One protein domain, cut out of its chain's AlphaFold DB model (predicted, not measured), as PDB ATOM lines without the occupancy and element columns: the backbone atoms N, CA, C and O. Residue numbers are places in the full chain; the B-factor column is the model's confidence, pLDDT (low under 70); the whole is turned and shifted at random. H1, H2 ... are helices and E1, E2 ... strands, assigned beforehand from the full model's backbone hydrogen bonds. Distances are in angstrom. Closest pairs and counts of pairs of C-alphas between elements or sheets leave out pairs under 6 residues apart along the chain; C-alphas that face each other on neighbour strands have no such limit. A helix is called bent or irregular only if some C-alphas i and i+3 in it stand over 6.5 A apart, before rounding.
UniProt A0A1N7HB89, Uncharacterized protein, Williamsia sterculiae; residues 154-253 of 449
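This is residues 154 to 253 of the 449 residues of an uncharacterized protein of Williamsia sterculiae (UniProt A0A1N7HB89). A small three-stranded sheet has helices over both faces: irregular H1 stands on one, H2 and H5 cover the other, and H3 and H4 pack on H2 beyond the sheet. The 100 printed residues run E1 H1 E2 E3 H2 H3 H4 H5, mixed in class, with five named helices, three named strands and an antiparallel sheet ordered E1 E3 E2. The whole is compact, with a radius of gyration of the C-alphas of 12.8 A and spans of 34 by 26 by 19 A.

Edge strand E1, residues 156 to 158, is antiparallel to inner strand E3, residues 187 to 192; N 157 and O 190, 3.0 A apart, are within hydrogen-bond range. E3 forms a hairpin with E2, residues 179 to 184; N 182 and O 189 are within hydrogen-bond range at 3.0 A. H1, residues 159 to 170, stands up from the sheet at a height of 9.7 A. E1, H1 and E2 make a split strand-helix-strand unit, with E3 between its two strands and a right-handed crossover. On the opposite face, completing three layers, helices on both faces of a sheet, are H2, residues 199 to 216, and H5, residues 239 to 251. H2, the hub, touches H3, residues 222 to 229, with residues 212 to 216 alone (closest C-alphas Arg 212 and Ala 228, 6.1 A), a helical hairpin at a steep tilt of 44 degrees. It touches H4, residues 233 to 236, with residues 205 to 209 alone (closest C-alphas Glu 205 and Ala 233, 5.8 A). H2 and H5 touch at a steep tilt of 62 degrees, the closest C-alphas being Val 213 and Ser 250, 6.2 A. Every O i to N i+4 pair is within hydrogen-bond range in H2 and H3, against 5 of 8 in H1 and 8 of 9 in H5; H4 is too short for such a pair.

E1 begins at C-alpha 156 (-40.522, -22.483, 250.463). H1 is irregular, C-alphas 165 and 168 being 9.5 A apart, and H4 only just, with C-alphas 233 and 236 6.7 A apart. E2 is 16.3 A long, E3 16.5 A, H2 25.7 A and H5 18.7 A, ending at C-alpha 251 (-51.076, -28.216, 263.343).

The two C-alphas farthest apart, Asp 168 and Gly 231, are 35.8 A apart. The printed part has no cut and no long link. Model confidence is under 70 at residues 172 to 178 and 195 to 201.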
ATOM      1  N   GLY A 154     -35.061 -24.412 249.373       82.44
ATOM      2  CA  GLY A 154     -35.877 -25.139 248.396       82.44
ATOM      3  C   GLY A 154     -37.135 -24.404 247.925       82.44
ATOM      4  O   GLY A 154     -38.125 -25.062 247.622       82.44
ATOM      5  N   GLY A 155     -37.128 -23.067 247.912       84.94
ATOM      6  CA  GLY A 155     -38.202 -22.218 247.376       84.94
ATOM      7  C   GLY A 155     -39.420 -22.007 248.292       84.94
ATOM      8  O   GLY A 155     -40.357 -21.288 247.928       84.94
ATOM      9  N   ILE A 156     -39.432 -22.614 249.485       90.19
ATOM     10  CA  ILE A 156     -40.522 -22.483 250.463       90.19
ATOM     11  C   ILE A 156     -40.002 -22.479 251.909       90.19
ATOM     12  O   ILE A 156     -39.165 -23.294 252.296       90.19
ATOM     13  N   ALA A 157     -40.505 -21.568 252.748       90.25
ATOM     14  CA  ALA A 157     -40.103 -21.503 254.153       90.25
ATOM     15  C   ALA A 157     -41.124 -20.862 255.089       90.25
ATOM     16  O   ALA A 157     -41.859 -19.954 254.714       90.25
ATOM     17  N   THR A 158     -41.115 -21.280 256.353       90.94
ATOM     18  CA  THR A 158     -41.780 -20.541 257.431       90.94
ATOM     19  C   THR A 158     -40.999 -19.266 257.770       90.94
ATOM     20  O   THR A 158     -39.780 -19.184 257.586       90.94
ATOM     21  N   TYR A 159     -41.688 -18.266 258.324       89.25
ATOM     22  CA  TYR A 159     -41.052 -17.039 258.811       89.25
ATOM     23  C   TYR A 159     -39.937 -17.315 259.827       89.25
ATOM     24  O   TYR A 159     -38.891 -16.680 259.762       89.25
ATOM     25  N   GLU A 160     -40.108 -18.300 260.710       86.25
ATOM     26  CA  GLU A 160     -39.101 -18.632 261.723       86.25
ATOM     27  C   GLU A 160     -37.813 -19.225 261.146       86.25
ATOM     28  O   GLU A 160     -36.745 -19.081 261.738       86.25
ATOM     29  N   GLU A 161     -37.869 -19.888 259.993       87.88
ATOM     30  CA  GLU A 161     -36.672 -20.377 259.296       87.88
ATOM     31  C   GLU A 161     -35.970 -19.248 258.537       87.88
ATOM     32  O   GLU A 161     -34.749 -19.121 258.615       87.88
ATOM     33  N   MET A 162     -36.738 -18.370 257.881       86.81
ATOM     34  CA  MET A 162     -36.194 -17.172 257.232       86.81
ATOM     35  C   MET A 162     -35.561 -16.218 258.253       86.81
ATOM     36  O   MET A 162     -34.448 -15.746 258.039       86.81
ATOM     37  N   ARG A 163     -36.206 -15.996 259.405       86.56
ATOM     38  CA  ARG A 163     -35.683 -15.187 260.519       86.56
ATOM     39  C   ARG A 163     -34.364 -15.743 261.061       86.56
ATOM     40  O   ARG A 163     -33.464 -14.970 261.365       86.56
ATOM     41  N   ARG A 164     -34.206 -17.070 261.118       85.69
ATOM     42  CA  ARG A 164     -32.936 -17.722 261.490       85.69
ATOM     43  C   ARG A 164     -31.832 -17.598 260.428       85.69
ATOM     44  O   ARG A 164     -30.668 -17.734 260.782       85.69
ATOM     45  N   ARG A 165     -32.168 -17.343 259.156       83.75
ATOM     46  CA  ARG A 165     -31.204 -17.197 258.042       83.75
ATOM     47  C   ARG A 165     -30.790 -15.749 257.764       83.75
ATOM     48  O   ARG A 165     -29.617 -15.505 257.514       83.75
ATOM     49  N   VAL A 166     -31.740 -14.811 257.769       83.06
ATOM     50  CA  VAL A 166     -31.524 -13.402 257.363       83.06
ATOM     51  C   VAL A 166     -32.003 -12.381 258.403       83.06
ATOM     52  O   VAL A 166     -32.096 -11.189 258.111       83.06
ATOM     53  N   GLY A 167     -32.314 -12.831 259.623       81.62
ATOM     54  CA  GLY A 167     -32.704 -11.964 260.733       81.62
ATOM     55  C   GLY A 167     -33.916 -11.094 260.405       81.62
ATOM     56  O   GLY A 167     -34.913 -11.550 259.837       81.62
ATOM     57  N   ASP A 168     -33.798  -9.811 260.729       77.56
ATOM     58  CA  ASP A 168     -34.835  -8.799 260.523       77.56
ATOM     59  C   ASP A 168     -35.154  -8.497 259.048       77.56
ATOM     60  O   ASP A 168     -36.172  -7.864 258.769       77.56
ATOM     61  N   LEU A 169     -34.365  -8.991 258.086       73.00
ATOM     62  CA  LEU A 169     -34.698  -8.888 256.659       73.00
ATOM     63  C   LEU A 169     -35.873  -9.810 256.268       73.00
ATOM     64  O   LEU A 169     -36.516  -9.591 255.245       73.00
ATOM     65  N   ALA A 170     -36.221 -10.804 257.096       71.88
ATOM     66  CA  ALA A 170     -37.301 -11.765 256.839       71.88
ATOM     67  C   ALA A 170     -38.735 -11.211 257.024       71.88
ATOM     68  O   ALA A 170     -39.695 -11.981 257.015       71.88
ATOM     69  N   ARG A 171     -38.916  -9.900 257.246       76.69
ATOM     70  CA  ARG A 171     -40.196  -9.276 257.646       76.69
ATOM     71  C   ARG A 171     -41.359  -9.637 256.686       76.69
ATOM     72  O   ARG A 171     -41.337  -9.174 255.543       76.69
ATOM     73  N   PRO A 172     -42.444 -10.322 257.131       62.62
ATOM     74  CA  PRO A 172     -43.532 -10.842 256.271       62.62
ATOM     75  C   PRO A 172     -44.432  -9.820 255.544       62.62
ATOM     76  O   PRO A 172     -45.538 -10.145 255.113       62.62
ATOM     77  N   ARG A 173     -43.998  -8.560 255.445       60.97
ATOM     78  CA  ARG A 173     -44.667  -7.459 254.732       60.97
ATOM     79  C   ARG A 173     -43.710  -6.640 253.854       60.97
ATOM     80  O   ARG A 173     -44.161  -5.715 253.179       60.97
ATOM     81  N   ALA A 174     -42.416  -6.966 253.839       64.19
ATOM     82  CA  ALA A 174     -41.449  -6.344 252.944       64.19
ATOM     83  C   ALA A 174     -41.745  -6.729 251.481       64.19
ATOM     84  O   ALA A 174     -42.079  -7.876 251.169       64.19
ATOM     85  N   LYS A 175     -41.662  -5.754 250.566       61.03
ATOM     86  CA  LYS A 175     -41.989  -5.933 249.142       61.03
ATOM     87  C   LYS A 175     -40.783  -6.459 248.356       61.03
ATOM     88  O   LYS A 175     -40.193  -5.726 247.569       61.03
ATOM     89  N   HIS A 176     -40.453  -7.732 248.535       66.69
ATOM     90  CA  HIS A 176     -39.503  -8.414 247.652       66.69
ATOM     91  C   HIS A 176     -40.210  -8.828 246.350       66.69
ATOM     92  O   HIS A 176     -41.312  -9.385 246.375       66.69
ATOM     93  N   PHE A 177     -39.586  -8.552 245.204       61.84
ATOM     94  CA  PHE A 177     -39.942  -9.209 243.941       61.84
ATOM     95  C   PHE A 177     -39.449 -10.666 243.982       61.84
ATOM     96  O   PHE A 177     -38.577 -10.984 244.780       61.84
ATOM     97  N   GLY A 178     -40.053 -11.570 243.205       68.50
ATOM     98  CA  GLY A 178     -39.766 -13.016 243.287       68.50
ATOM     99  C   GLY A 178     -40.378 -13.748 244.496       68.50
ATOM    100  O   GLY A 178     -40.311 -14.970 244.551       68.50
ATOM    101  N   LEU A 179     -41.027 -13.032 245.428       79.50
ATOM    102  CA  LEU A 179     -41.517 -13.566 246.706       79.50
ATOM    103  C   LEU A 179     -43.027 -13.351 246.925       79.50
ATOM    104  O   LEU A 179     -43.593 -12.307 246.578       79.50
ATOM    105  N   VAL A 180     -43.673 -14.308 247.594       79.88
ATOM    106  CA  VAL A 180     -45.016 -14.184 248.177       79.88
ATOM    107  C   VAL A 180     -44.994 -14.645 249.635       79.88
ATOM    108  O   VAL A 180     -44.834 -15.828 249.919       79.88
ATOM    109  N   TRP A 181     -45.226 -13.707 250.555       84.56
ATOM    110  CA  TRP A 181     -45.623 -14.005 251.934       84.56
ATOM    111  C   TRP A 181     -47.143 -14.167 252.027       84.56
ATOM    112  O   TRP A 181     -47.889 -13.326 251.518       84.56
ATOM    113  N   ARG A 182     -47.600 -15.197 252.740       83.12
ATOM    114  CA  ARG A 182     -48.989 -15.361 253.203       83.12
ATOM    115  C   ARG A 182     -49.015 -15.967 254.611       83.12
ATOM    116  O   ARG A 182     -47.989 -16.409 255.126       83.12
ATOM    117  N   ARG A 183     -50.189 -15.946 255.246       83.44
ATOM    118  CA  ARG A 183     -50.437 -16.471 256.596       83.44
ATOM    119  C   ARG A 183     -51.464 -17.599 256.531       83.44
ATOM    120  O   ARG A 183     -52.480 -17.437 255.863       83.44
ATOM    121  N   PHE A 184     -51.213 -18.682 257.256       81.19
ATOM    122  CA  PHE A 184     -52.106 -19.827 257.412       81.19
ATOM    123  C   PHE A 184     -52.166 -20.193 258.901       81.19
ATOM    124  O   PHE A 184     -51.136 -20.484 259.511       81.19
ATOM    125  N   GLY A 185     -53.352 -20.093 259.509       82.69
ATOM    126  CA  GLY A 185     -53.468 -20.015 260.971       82.69
ATOM    127  C   GLY A 185     -52.661 -18.832 261.511       82.69
ATOM    128  O   GLY A 185     -52.818 -17.706 261.034       82.69
ATOM    129  N   ASP A 186     -51.754 -19.084 262.450       84.06
ATOM    130  CA  ASP A 186     -50.822 -18.083 262.984       84.06
ATOM    131  C   ASP A 186     -49.445 -18.083 262.292       84.06
ATOM    132  O   ASP A 186     -48.672 -17.128 262.424       84.06
ATOM    133  N   VAL A 187     -49.155 -19.097 261.473       86.62
ATOM    134  CA  VAL A 187     -47.868 -19.267 260.785       86.62
ATOM    135  C   VAL A 187     -47.828 -18.412 259.516       86.62
ATOM    136  O   VAL A 187     -48.734 -18.446 258.684       86.62
ATOM    137  N   HIS A 188     -46.746 -17.652 259.338       87.19
ATOM    138  CA  HIS A 188     -46.430 -16.992 258.070       87.19
ATOM    139  C   HIS A 188     -45.478 -17.869 257.251       87.19
ATOM    140  O   HIS A 188     -44.470 -18.344 257.778       87.19
ATOM    141  N   VAL A 189     -45.779 -18.052 255.965       90.00
ATOM    142  CA  VAL A 189     -44.978 -18.839 255.017       90.00
ATOM    143  C   VAL A 189     -44.655 -17.996 253.784       90.00
ATOM    144  O   VAL A 189     -45.502 -17.268 253.257       90.00
ATOM    145  N   ALA A 190     -43.404 -18.097 253.352       89.62
ATOM    146  CA  ALA A 190     -42.857 -17.584 252.112       89.62
ATOM    147  C   ALA A 190     -42.851 -18.689 251.049       89.62
ATOM    148  O   ALA A 190     -42.378 -19.794 251.312       89.62
ATOM    149  N   ILE A 191     -43.313 -18.360 249.844       88.81
ATOM    150  CA  ILE A 191     -43.055 -19.110 248.608       88.81
ATOM    151  C   ILE A 191     -42.417 -18.137 247.607       88.81
ATOM    152  O   ILE A 191     -42.904 -17.014 247.447       88.81
ATOM    153  N   GLY A 192     -41.329 -18.540 246.950       84.81
ATOM    154  CA  GLY A 192     -40.563 -17.671 246.054       84.81
ATOM    155  C   GLY A 192     -39.146 -18.174 245.783       84.81
ATOM    156  O   GLY A 192     -38.790 -19.263 246.215       84.81
ATOM    157  N   GLY A 193     -38.335 -17.356 245.115       81.25
ATOM    158  CA  GLY A 193     -36.927 -17.651 244.825       81.25
ATOM    159  C   GLY A 193     -36.302 -16.640 243.862       81.25
ATOM    160  O   GLY A 193     -36.969 -15.676 243.473       81.25
ATOM    161  N   THR A 194     -35.052 -16.853 243.433       72.56
ATOM    162  CA  THR A 194     -34.452 -16.083 242.323       72.56
ATOM    163  C   THR A 194     -34.939 -16.534 240.942       72.56
ATOM    164  O   THR A 194     -34.683 -15.841 239.957       72.56
ATOM    165  N   GLU A 195     -35.651 -17.665 240.829       69.06
ATOM    166  CA  GLU A 195     -36.316 -18.063 239.580       69.06
ATOM    167  C   GLU A 195     -37.263 -16.965 239.066       69.06
ATOM    168  O   GLU A 195     -38.085 -16.425 239.810       69.06
ATOM    169  N   THR A 196     -37.252 -16.718 237.751       59.19
ATOM    170  CA  THR A 196     -38.122 -15.739 237.069       59.19
ATOM    171  C   THR A 196     -39.577 -16.218 236.917       59.19
ATOM    172  O   THR A 196     -40.199 -16.070 235.865       59.19
ATOM    173  N   SER A 197     -40.135 -16.802 237.977       63.00
ATOM    174  CA  SER A 197     -41.545 -17.170 238.088       63.00
ATOM    175  C   SER A 197     -42.396 -15.959 238.468       63.00
ATOM    176  O   SER A 197     -42.027 -15.145 239.318       63.00
ATOM    177  N   SER A 198     -43.580 -15.840 237.867       64.56
ATOM    178  CA  SER A 198     -44.468 -14.708 238.150       64.56
ATOM    179  C   SER A 198     -45.015 -14.749 239.587       64.56
ATOM    180  O   SER A 198     -45.327 -15.809 240.130       64.56
ATOM    181  N   LYS A 199     -45.257 -13.575 240.187       64.19
ATOM    182  CA  LYS A 199     -45.934 -13.463 241.497       64.19
ATOM    183  C   LYS A 199     -47.308 -14.160 241.523       64.19
ATOM    184  O   LYS A 199     -47.752 -14.632 242.570       64.19
ATOM    185  N   PHE A 200     -47.972 -14.235 240.369       63.91
ATOM    186  CA  PHE A 200     -49.236 -14.947 240.181       63.91
ATOM    187  C   PHE A 200     -49.068 -16.470 240.313       63.91
ATOM    188  O   PHE A 200     -49.873 -17.115 240.982       63.91
ATOM    189  N   GLN A 201     -47.993 -17.035 239.762       69.56
ATOM    190  CA  GLN A 201     -47.665 -18.457 239.878       69.56
ATOM    191  C   GLN A 201     -47.372 -18.860 241.330       69.56
ATOM    192  O   GLN A 201     -48.033 -19.762 241.844       69.56
ATOM    193  N   TRP A 202     -46.495 -18.128 242.026       77.06
ATOM    194  CA  TRP A 202     -46.233 -18.334 243.459       77.06
ATOM    195  C   TRP A 202     -47.517 -18.225 244.310       77.06
ATOM    196  O   TRP A 202     -47.741 -19.010 245.229       77.06
ATOM    197  N   SER A 203     -48.418 -17.296 243.960       72.31
ATOM    198  CA  SER A 203     -49.728 -17.149 244.619       72.31
ATOM    199  C   SER A 203     -50.686 -18.320 244.351       72.31
ATOM    200  O   SER A 203     -51.482 -18.659 245.228       72.31
ATOM    201  N   ARG A 204     -50.625 -18.934 243.158       75.50
ATOM    202  CA  ARG A 204     -51.407 -20.128 242.794       75.50
ATOM    203  C   ARG A 204     -50.901 -21.364 243.535       75.50
ATOM    204  O   ARG A 204     -51.704 -22.154 244.016       75.50
ATOM    205  N   GLU A 205     -49.584 -21.508 243.640       79.75
ATOM    206  CA  GLU A 205     -48.936 -22.576 244.404       79.75
ATOM    207  C   GLU A 205     -49.255 -22.472 245.894       79.75
ATOM    208  O   GLU A 205     -49.662 -23.471 246.475       79.75
ATOM    209  N   PHE A 206     -49.221 -21.272 246.487       82.06
ATOM    210  CA  PHE A 206     -49.662 -21.105 247.874       82.06
ATOM    211  C   PHE A 206     -51.122 -21.548 248.066       82.06
ATOM    212  O   PHE A 206     -51.398 -22.333 248.963       82.06
ATOM    213  N   THR A 207     -52.058 -21.145 247.198       79.56
ATOM    214  CA  THR A 207     -53.462 -21.594 247.312       79.56
ATOM    215  C   THR A 207     -53.644 -23.101 247.119       79.56
ATOM    216  O   THR A 207     -54.509 -23.692 247.765       79.56
ATOM    217  N   GLU A 208     -52.830 -23.757 246.291       83.75
ATOM    218  CA  GLU A 208     -52.857 -25.220 246.202       83.75
ATOM    219  C   GLU A 208     -52.247 -25.876 247.456       83.75
ATOM    220  O   GLU A 208     -52.781 -26.883 247.912       83.75
ATOM    221  N   LEU A 209     -51.219 -25.287 248.084       85.44
ATOM    222  CA  LEU A 209     -50.716 -25.731 249.393       85.44
ATOM    223  C   LEU A 209     -51.803 -25.622 250.468       85.44
ATOM    224  O   LEU A 209     -52.097 -26.620 251.119       85.44
ATOM    225  N   GLU A 210     -52.457 -24.463 250.603       83.69
ATOM    226  CA  GLU A 210     -53.575 -24.248 251.537       83.69
ATOM    227  C   GLU A 210     -54.664 -25.316 251.349       83.69
ATOM    228  O   GLU A 210     -55.063 -25.997 252.298       83.69
ATOM    229  N   ARG A 211     -55.100 -25.519 250.097       84.94
ATOM    230  CA  ARG A 211     -56.153 -26.479 249.743       84.94
ATOM    231  C   ARG A 211     -55.760 -27.921 250.062       84.94
ATOM    232  O   ARG A 211     -56.601 -28.693 250.520       84.94
ATOM    233  N   ARG A 212     -54.505 -28.305 249.813       85.06
ATOM    234  CA  ARG A 212     -54.030 -29.680 250.026       85.06
ATOM    235  C   ARG A 212     -53.678 -29.965 251.486       85.06
ATOM    236  O   ARG A 212     -53.968 -31.069 251.937       85.06
ATOM    237  N   VAL A 213     -53.149 -28.995 252.234       85.94
ATOM    238  CA  VAL A 213     -52.941 -29.098 253.690       85.94
ATOM    239  C   VAL A 213     -54.271 -29.394 254.383       85.94
ATOM    240  O   VAL A 213     -54.379 -30.400 255.083       85.94
ATOM    241  N   VAL A 214     -55.315 -28.603 254.096       84.31
ATOM    242  CA  VAL A 214     -56.670 -28.835 254.630       84.31
ATOM    243  C   VAL A 214     -57.229 -30.197 254.194       84.31
ATOM    244  O   VAL A 214     -57.773 -30.919 255.024       84.31
ATOM    245  N   ALA A 215     -57.057 -30.593 252.927       81.56
ATOM    246  CA  ALA A 215     -57.575 -31.868 252.414       81.56
ATOM    247  C   ALA A 215     -56.830 -33.125 252.916       81.56
ATOM    248  O   ALA A 215     -57.401 -34.216 252.909       81.56
ATOM    249  N   VAL A 216     -55.563 -33.012 253.337       82.88
ATOM    250  CA  VAL A 216     -54.828 -34.117 253.983       82.88
ATOM    251  C   VAL A 216     -55.143 -34.192 255.479       82.88
ATOM    252  O   VAL A 216     -55.247 -35.305 256.003       82.88
ATOM    253  N   GLY A 217     -55.355 -33.043 256.127       80.69
ATOM    254  CA  GLY A 217     -55.721 -32.931 257.537       80.69
ATOM    255  C   GLY A 217     -54.533 -33.009 258.504       80.69
ATOM    256  O   GLY A 217     -53.366 -33.005 258.105       80.69
ATOM    257  N   ARG A 218     -54.849 -33.081 259.804       74.62
ATOM    258  CA  ARG A 218     -53.873 -33.308 260.885       74.62
ATOM    259  C   ARG A 218     -53.196 -34.678 260.735       74.62
ATOM    260  O   ARG A 218     -53.816 -35.631 260.268       74.62
ATOM    261  N   ASN A 219     -51.949 -34.784 261.200       74.00
ATOM    262  CA  ASN A 219     -51.084 -35.969 261.068       74.00
ATOM    263  C   ASN A 219     -50.857 -36.414 259.599       74.00
ATOM    264  O   ASN A 219     -51.190 -37.545 259.218       74.00
ATOM    265  N   PRO A 220     -50.295 -35.533 258.749       77.38
ATOM    266  CA  PRO A 220     -50.034 -35.821 257.343       77.38
ATOM    267  C   PRO A 220     -48.877 -36.826 257.191       77.38
ATOM    268  O   PRO A 220     -47.717 -36.498 257.405       77.38
ATOM    269  N   THR A 221     -49.158 -38.067 256.788       79.69
ATOM    270  CA  THR A 221     -48.082 -39.043 256.531       79.69
ATOM    271  C   THR A 221     -47.366 -38.751 255.209       79.69
ATOM    272  O   THR A 221     -47.994 -38.315 254.243       79.69
ATOM    273  N   VAL A 222     -46.066 -39.061 255.120       76.12
ATOM    274  CA  VAL A 222     -45.241 -38.886 253.902       76.12
ATOM    275  C   VAL A 222     -45.931 -39.373 252.609       76.12
ATOM    276  O   VAL A 222     -45.966 -38.603 251.647       76.12
ATOM    277  N   PRO A 223     -46.574 -40.563 252.551       79.06
ATOM    278  CA  PRO A 223     -47.322 -40.990 251.364       79.06
ATOM    279  C   PRO A 223     -48.573 -40.147 251.058       79.06
ATOM    280  O   PRO A 223     -48.926 -39.987 249.890       79.06
ATOM    281  N   ARG A 224     -49.250 -39.592 252.078       79.75
ATOM    282  CA  ARG A 224     -50.406 -38.693 251.895       79.75
ATOM    283  C   ARG A 224     -49.964 -37.321 251.388       79.75
ATOM    284  O   ARG A 224     -50.596 -36.824 250.463       79.75
ATOM    285  N   ILE A 225     -48.866 -36.764 251.910       79.38
ATOM    286  CA  ILE A 225     -48.251 -35.536 251.374       79.38
ATOM    287  C   ILE A 225     -47.839 -35.771 249.917       79.38
ATOM    288  O   ILE A 225     -48.271 -35.032 249.038       79.38
ATOM    289  N   ARG A 226     -47.087 -36.850 249.633       79.56
ATOM    290  CA  ARG A 226     -46.609 -37.174 248.278       79.56
ATOM    291  C   ARG A 226     -47.763 -37.272 247.274       79.56
ATOM    292  O   ARG A 226     -47.753 -36.553 246.282       79.56
ATOM    293  N   ARG A 227     -48.811 -38.043 247.586       82.62
ATOM    294  CA  ARG A 227     -50.024 -38.145 246.750       82.62
ATOM    295  C   ARG A 227     -50.794 -36.823 246.625       82.62
ATOM    296  O   ARG A 227     -51.446 -36.589 245.614       82.62
ATOM    297  N   ALA A 228     -50.766 -35.962 247.642       81.19
ATOM    298  CA  ALA A 228     -51.459 -34.677 247.602       81.19
ATOM    299  C   ALA A 228     -50.739 -33.630 246.734       81.19
ATOM    300  O   ALA A 228     -51.409 -32.753 246.189       81.19
ATOM    301  N   ILE A 229     -49.413 -33.733 246.587       85.19
ATOM    302  CA  ILE A 229     -48.601 -32.845 245.738       85.19
ATOM    303  C   ILE A 229     -48.429 -33.377 244.311       85.19
ATOM    304  O   ILE A 229     -48.092 -32.618 243.400       85.19
ATOM    305  N   GLU A 230     -48.660 -34.671 244.106       82.50
ATOM    306  CA  GLU A 230     -48.600 -35.339 242.812       82.50
ATOM    307  C   GLU A 230     -49.616 -34.740 241.827       82.50
ATOM    308  O   GLU A 230     -50.774 -34.490 242.164       82.50
ATOM    309  N   GLY A 231     -49.154 -34.413 240.616       78.81
ATOM    310  CA  GLY A 231     -49.940 -33.663 239.628       78.81
ATOM    311  C   GLY A 231     -50.249 -32.202 240.003       78.81
ATOM    312  O   GLY A 231     -50.931 -31.518 239.244       78.81
ATOM    313  N   SER A 232     -49.767 -31.699 241.145       81.94
ATOM    314  CA  SER A 232     -49.947 -30.305 241.567       81.94
ATOM    315  C   SER A 232     -48.748 -29.428 241.187       81.94
ATOM    316  O   SER A 232     -47.641 -29.914 240.958       81.94
ATOM    317  N   ALA A 233     -48.943 -28.107 241.216       78.25
ATOM    318  CA  ALA A 233     -47.859 -27.143 241.015       78.25
ATOM    319  C   ALA A 233     -46.793 -27.167 242.136       78.25
ATOM    320  O   ALA A 233     -45.713 -26.616 241.959       78.25
ATOM    321  N   LEU A 234     -47.058 -27.840 243.264       82.88
ATOM    322  CA  LEU A 234     -46.107 -27.989 244.368       82.88
ATOM    323  C   LEU A 234     -44.985 -28.997 244.070       82.88
ATOM    324  O   LEU A 234     -43.983 -29.004 244.777       82.88
ATOM    325  N   LYS A 235     -45.119 -29.825 243.020       81.88
ATOM    326  CA  LYS A 235     -44.137 -30.863 242.647       81.88
ATOM    327  C   LYS A 235     -42.737 -30.307 242.311       81.88
ATOM    328  O   LYS A 235     -41.796 -31.088 242.241       81.88
ATOM    329  N   ARG A 236     -42.586 -28.989 242.101       80.06
ATOM    330  CA  ARG A 236     -41.280 -28.350 241.853       80.06
ATOM    331  C   ARG A 236     -40.466 -28.024 243.108       80.06
ATOM    332  O   ARG A 236     -39.273 -27.778 242.984       80.06
ATOM    333  N   PHE A 237     -41.086 -27.998 244.288       82.75
ATOM    334  CA  PHE A 237     -40.357 -27.838 245.547       82.75
ATOM    335  C   PHE A 237     -39.765 -29.183 245.977       82.75
ATOM    336  O   PHE A 237     -40.346 -30.233 245.687       82.75
ATOM    337  N   ASP A 238     -38.645 -29.164 246.705       85.25
ATOM    338  CA  ASP A 238     -38.119 -30.385 247.321       85.25
ATOM    339  C   ASP A 238     -39.182 -31.034 248.226       85.25
ATOM    340  O   ASP A 238     -39.877 -30.364 248.996       85.25
ATOM    341  N   PHE A 239     -39.293 -32.361 248.149       83.00
ATOM    342  CA  PHE A 239     -40.270 -33.121 248.910       83.00
ATOM    343  C   PHE A 239     -40.023 -33.036 250.420       83.00
ATOM    344  O   PHE A 239     -40.980 -32.858 251.176       83.00
ATOM    345  N   SER A 240     -38.770 -33.150 250.875       82.50
ATOM    346  CA  SER A 240     -38.448 -33.081 252.307       82.50
ATOM    347  C   SER A 240     -38.738 -31.691 252.871       82.50
ATOM    348  O   SER A 240     -39.296 -31.557 253.960       82.50
ATOM    349  N   ARG A 241     -38.421 -30.650 252.098       86.56
ATOM    350  CA  ARG A 241     -38.697 -29.253 252.410       86.56
ATOM    351  C   ARG A 241     -40.189 -28.962 252.500       86.56
ATOM    352  O   ARG A 241     -40.647 -28.390 253.489       86.56
ATOM    353  N   LEU A 242     -40.943 -29.374 251.484       86.06
ATOM    354  CA  LEU A 242     -42.381 -29.166 251.423       86.06
ATOM    355  C   LEU A 242     -43.094 -29.921 252.553       86.06
ATOM    356  O   LEU A 242     -44.000 -29.358 253.159       86.06
ATOM    357  N   ALA A 243     -42.654 -31.141 252.884       85.00
ATOM    358  CA  ALA A 243     -43.176 -31.909 254.014       85.00
ATOM    359  C   ALA A 243     -42.933 -31.213 255.365       85.00
ATOM    360  O   ALA A 243     -43.877 -31.065 256.135       85.00
ATOM    361  N   ALA A 244     -41.724 -30.701 255.623       85.38
ATOM    362  CA  ALA A 244     -41.419 -29.977 256.863       85.38
ATOM    363  C   ALA A 244     -42.291 -28.717 257.048       85.38
ATOM    364  O   ALA A 244     -42.765 -28.436 258.146       85.38
ATOM    365  N   VAL A 245     -42.563 -27.974 255.966       87.69
ATOM    366  CA  VAL A 245     -43.502 -26.839 256.012       87.69
ATOM    367  C   VAL A 245     -44.947 -27.328 256.204       87.69
ATOM    368  O   VAL A 245     -45.704 -26.725 256.961       87.69
ATOM    369  N   TRP A 246     -45.334 -28.440 255.574       90.50
ATOM    370  CA  TRP A 246     -46.668 -29.039 255.699       90.50
ATOM    371  C   TRP A 246     -46.995 -29.493 257.120       90.50
ATOM    372  O   TRP A 246     -48.129 -29.319 257.557       90.50
ATOM    373  N   GLU A 247     -46.029 -30.063 257.844       85.56
ATOM    374  CA  GLU A 247     -46.202 -30.489 259.236       85.56
ATOM    375  C   GLU A 247     -46.601 -29.294 260.112       85.56
ATOM    376  O   GLU A 247     -47.692 -29.308 260.689       85.56
ATOM    377  N   VAL A 248     -45.808 -28.215 260.078       87.38
ATOM    378  CA  VAL A 248     -46.069 -26.950 260.795       87.38
ATOM    379  C   VAL A 248     -47.423 -26.334 260.411       87.38
ATOM    380  O   VAL A 248     -48.131 -25.800 261.263       87.38
ATOM    381  N   LEU A 249     -47.825 -26.422 259.138       86.88
ATOM    382  CA  LEU A 249     -49.142 -25.954 258.698       86.88
ATOM    383  C   LEU A 249     -50.288 -26.881 259.143       86.88
ATOM    384  O   LEU A 249     -51.380 -26.399 259.435       86.88
ATOM    385  N   SER A 250     -50.073 -28.194 259.237       83.81
ATOM    386  CA  SER A 250     -51.127 -29.153 259.601       83.81
ATOM    387  C   SER A 250     -51.603 -29.009 261.051       83.81
ATOM    388  O   SER A 250     -52.775 -29.256 261.340       83.81
ATOM    389  N   GLU A 251     -50.736 -28.533 261.948       83.00
ATOM    390  CA  GLU A 251     -51.076 -28.216 263.343       83.00
ATOM    391  C   GLU A 251     -52.071 -27.046 263.447       83.00
ATOM    392  O   GLU A 251     -52.916 -27.019 264.344       83.00
ATOM    393  N   GLN A 252     -52.020 -26.117 262.485       82.94
ATOM    394  CA  GLN A 252     -52.867 -24.920 262.419       82.94
ATOM    395  C   GLN A 252     -54.308 -25.205 261.964       82.94
ATOM    396  O   GLN A 252     -55.178 -24.345 262.090       82.94
ATOM    397  N   ILE A 253     -54.584 -26.397 261.428       81.75
ATOM    398  CA  ILE A 253     -55.943 -26.818 261.074       81.75
ATOM    399  C   ILE A 253     -56.716 -27.024 262.382       81.75
ATOM    400  O   ILE A 253     -56.352 -27.905 263.160       81.75
TER     401      ILE A 253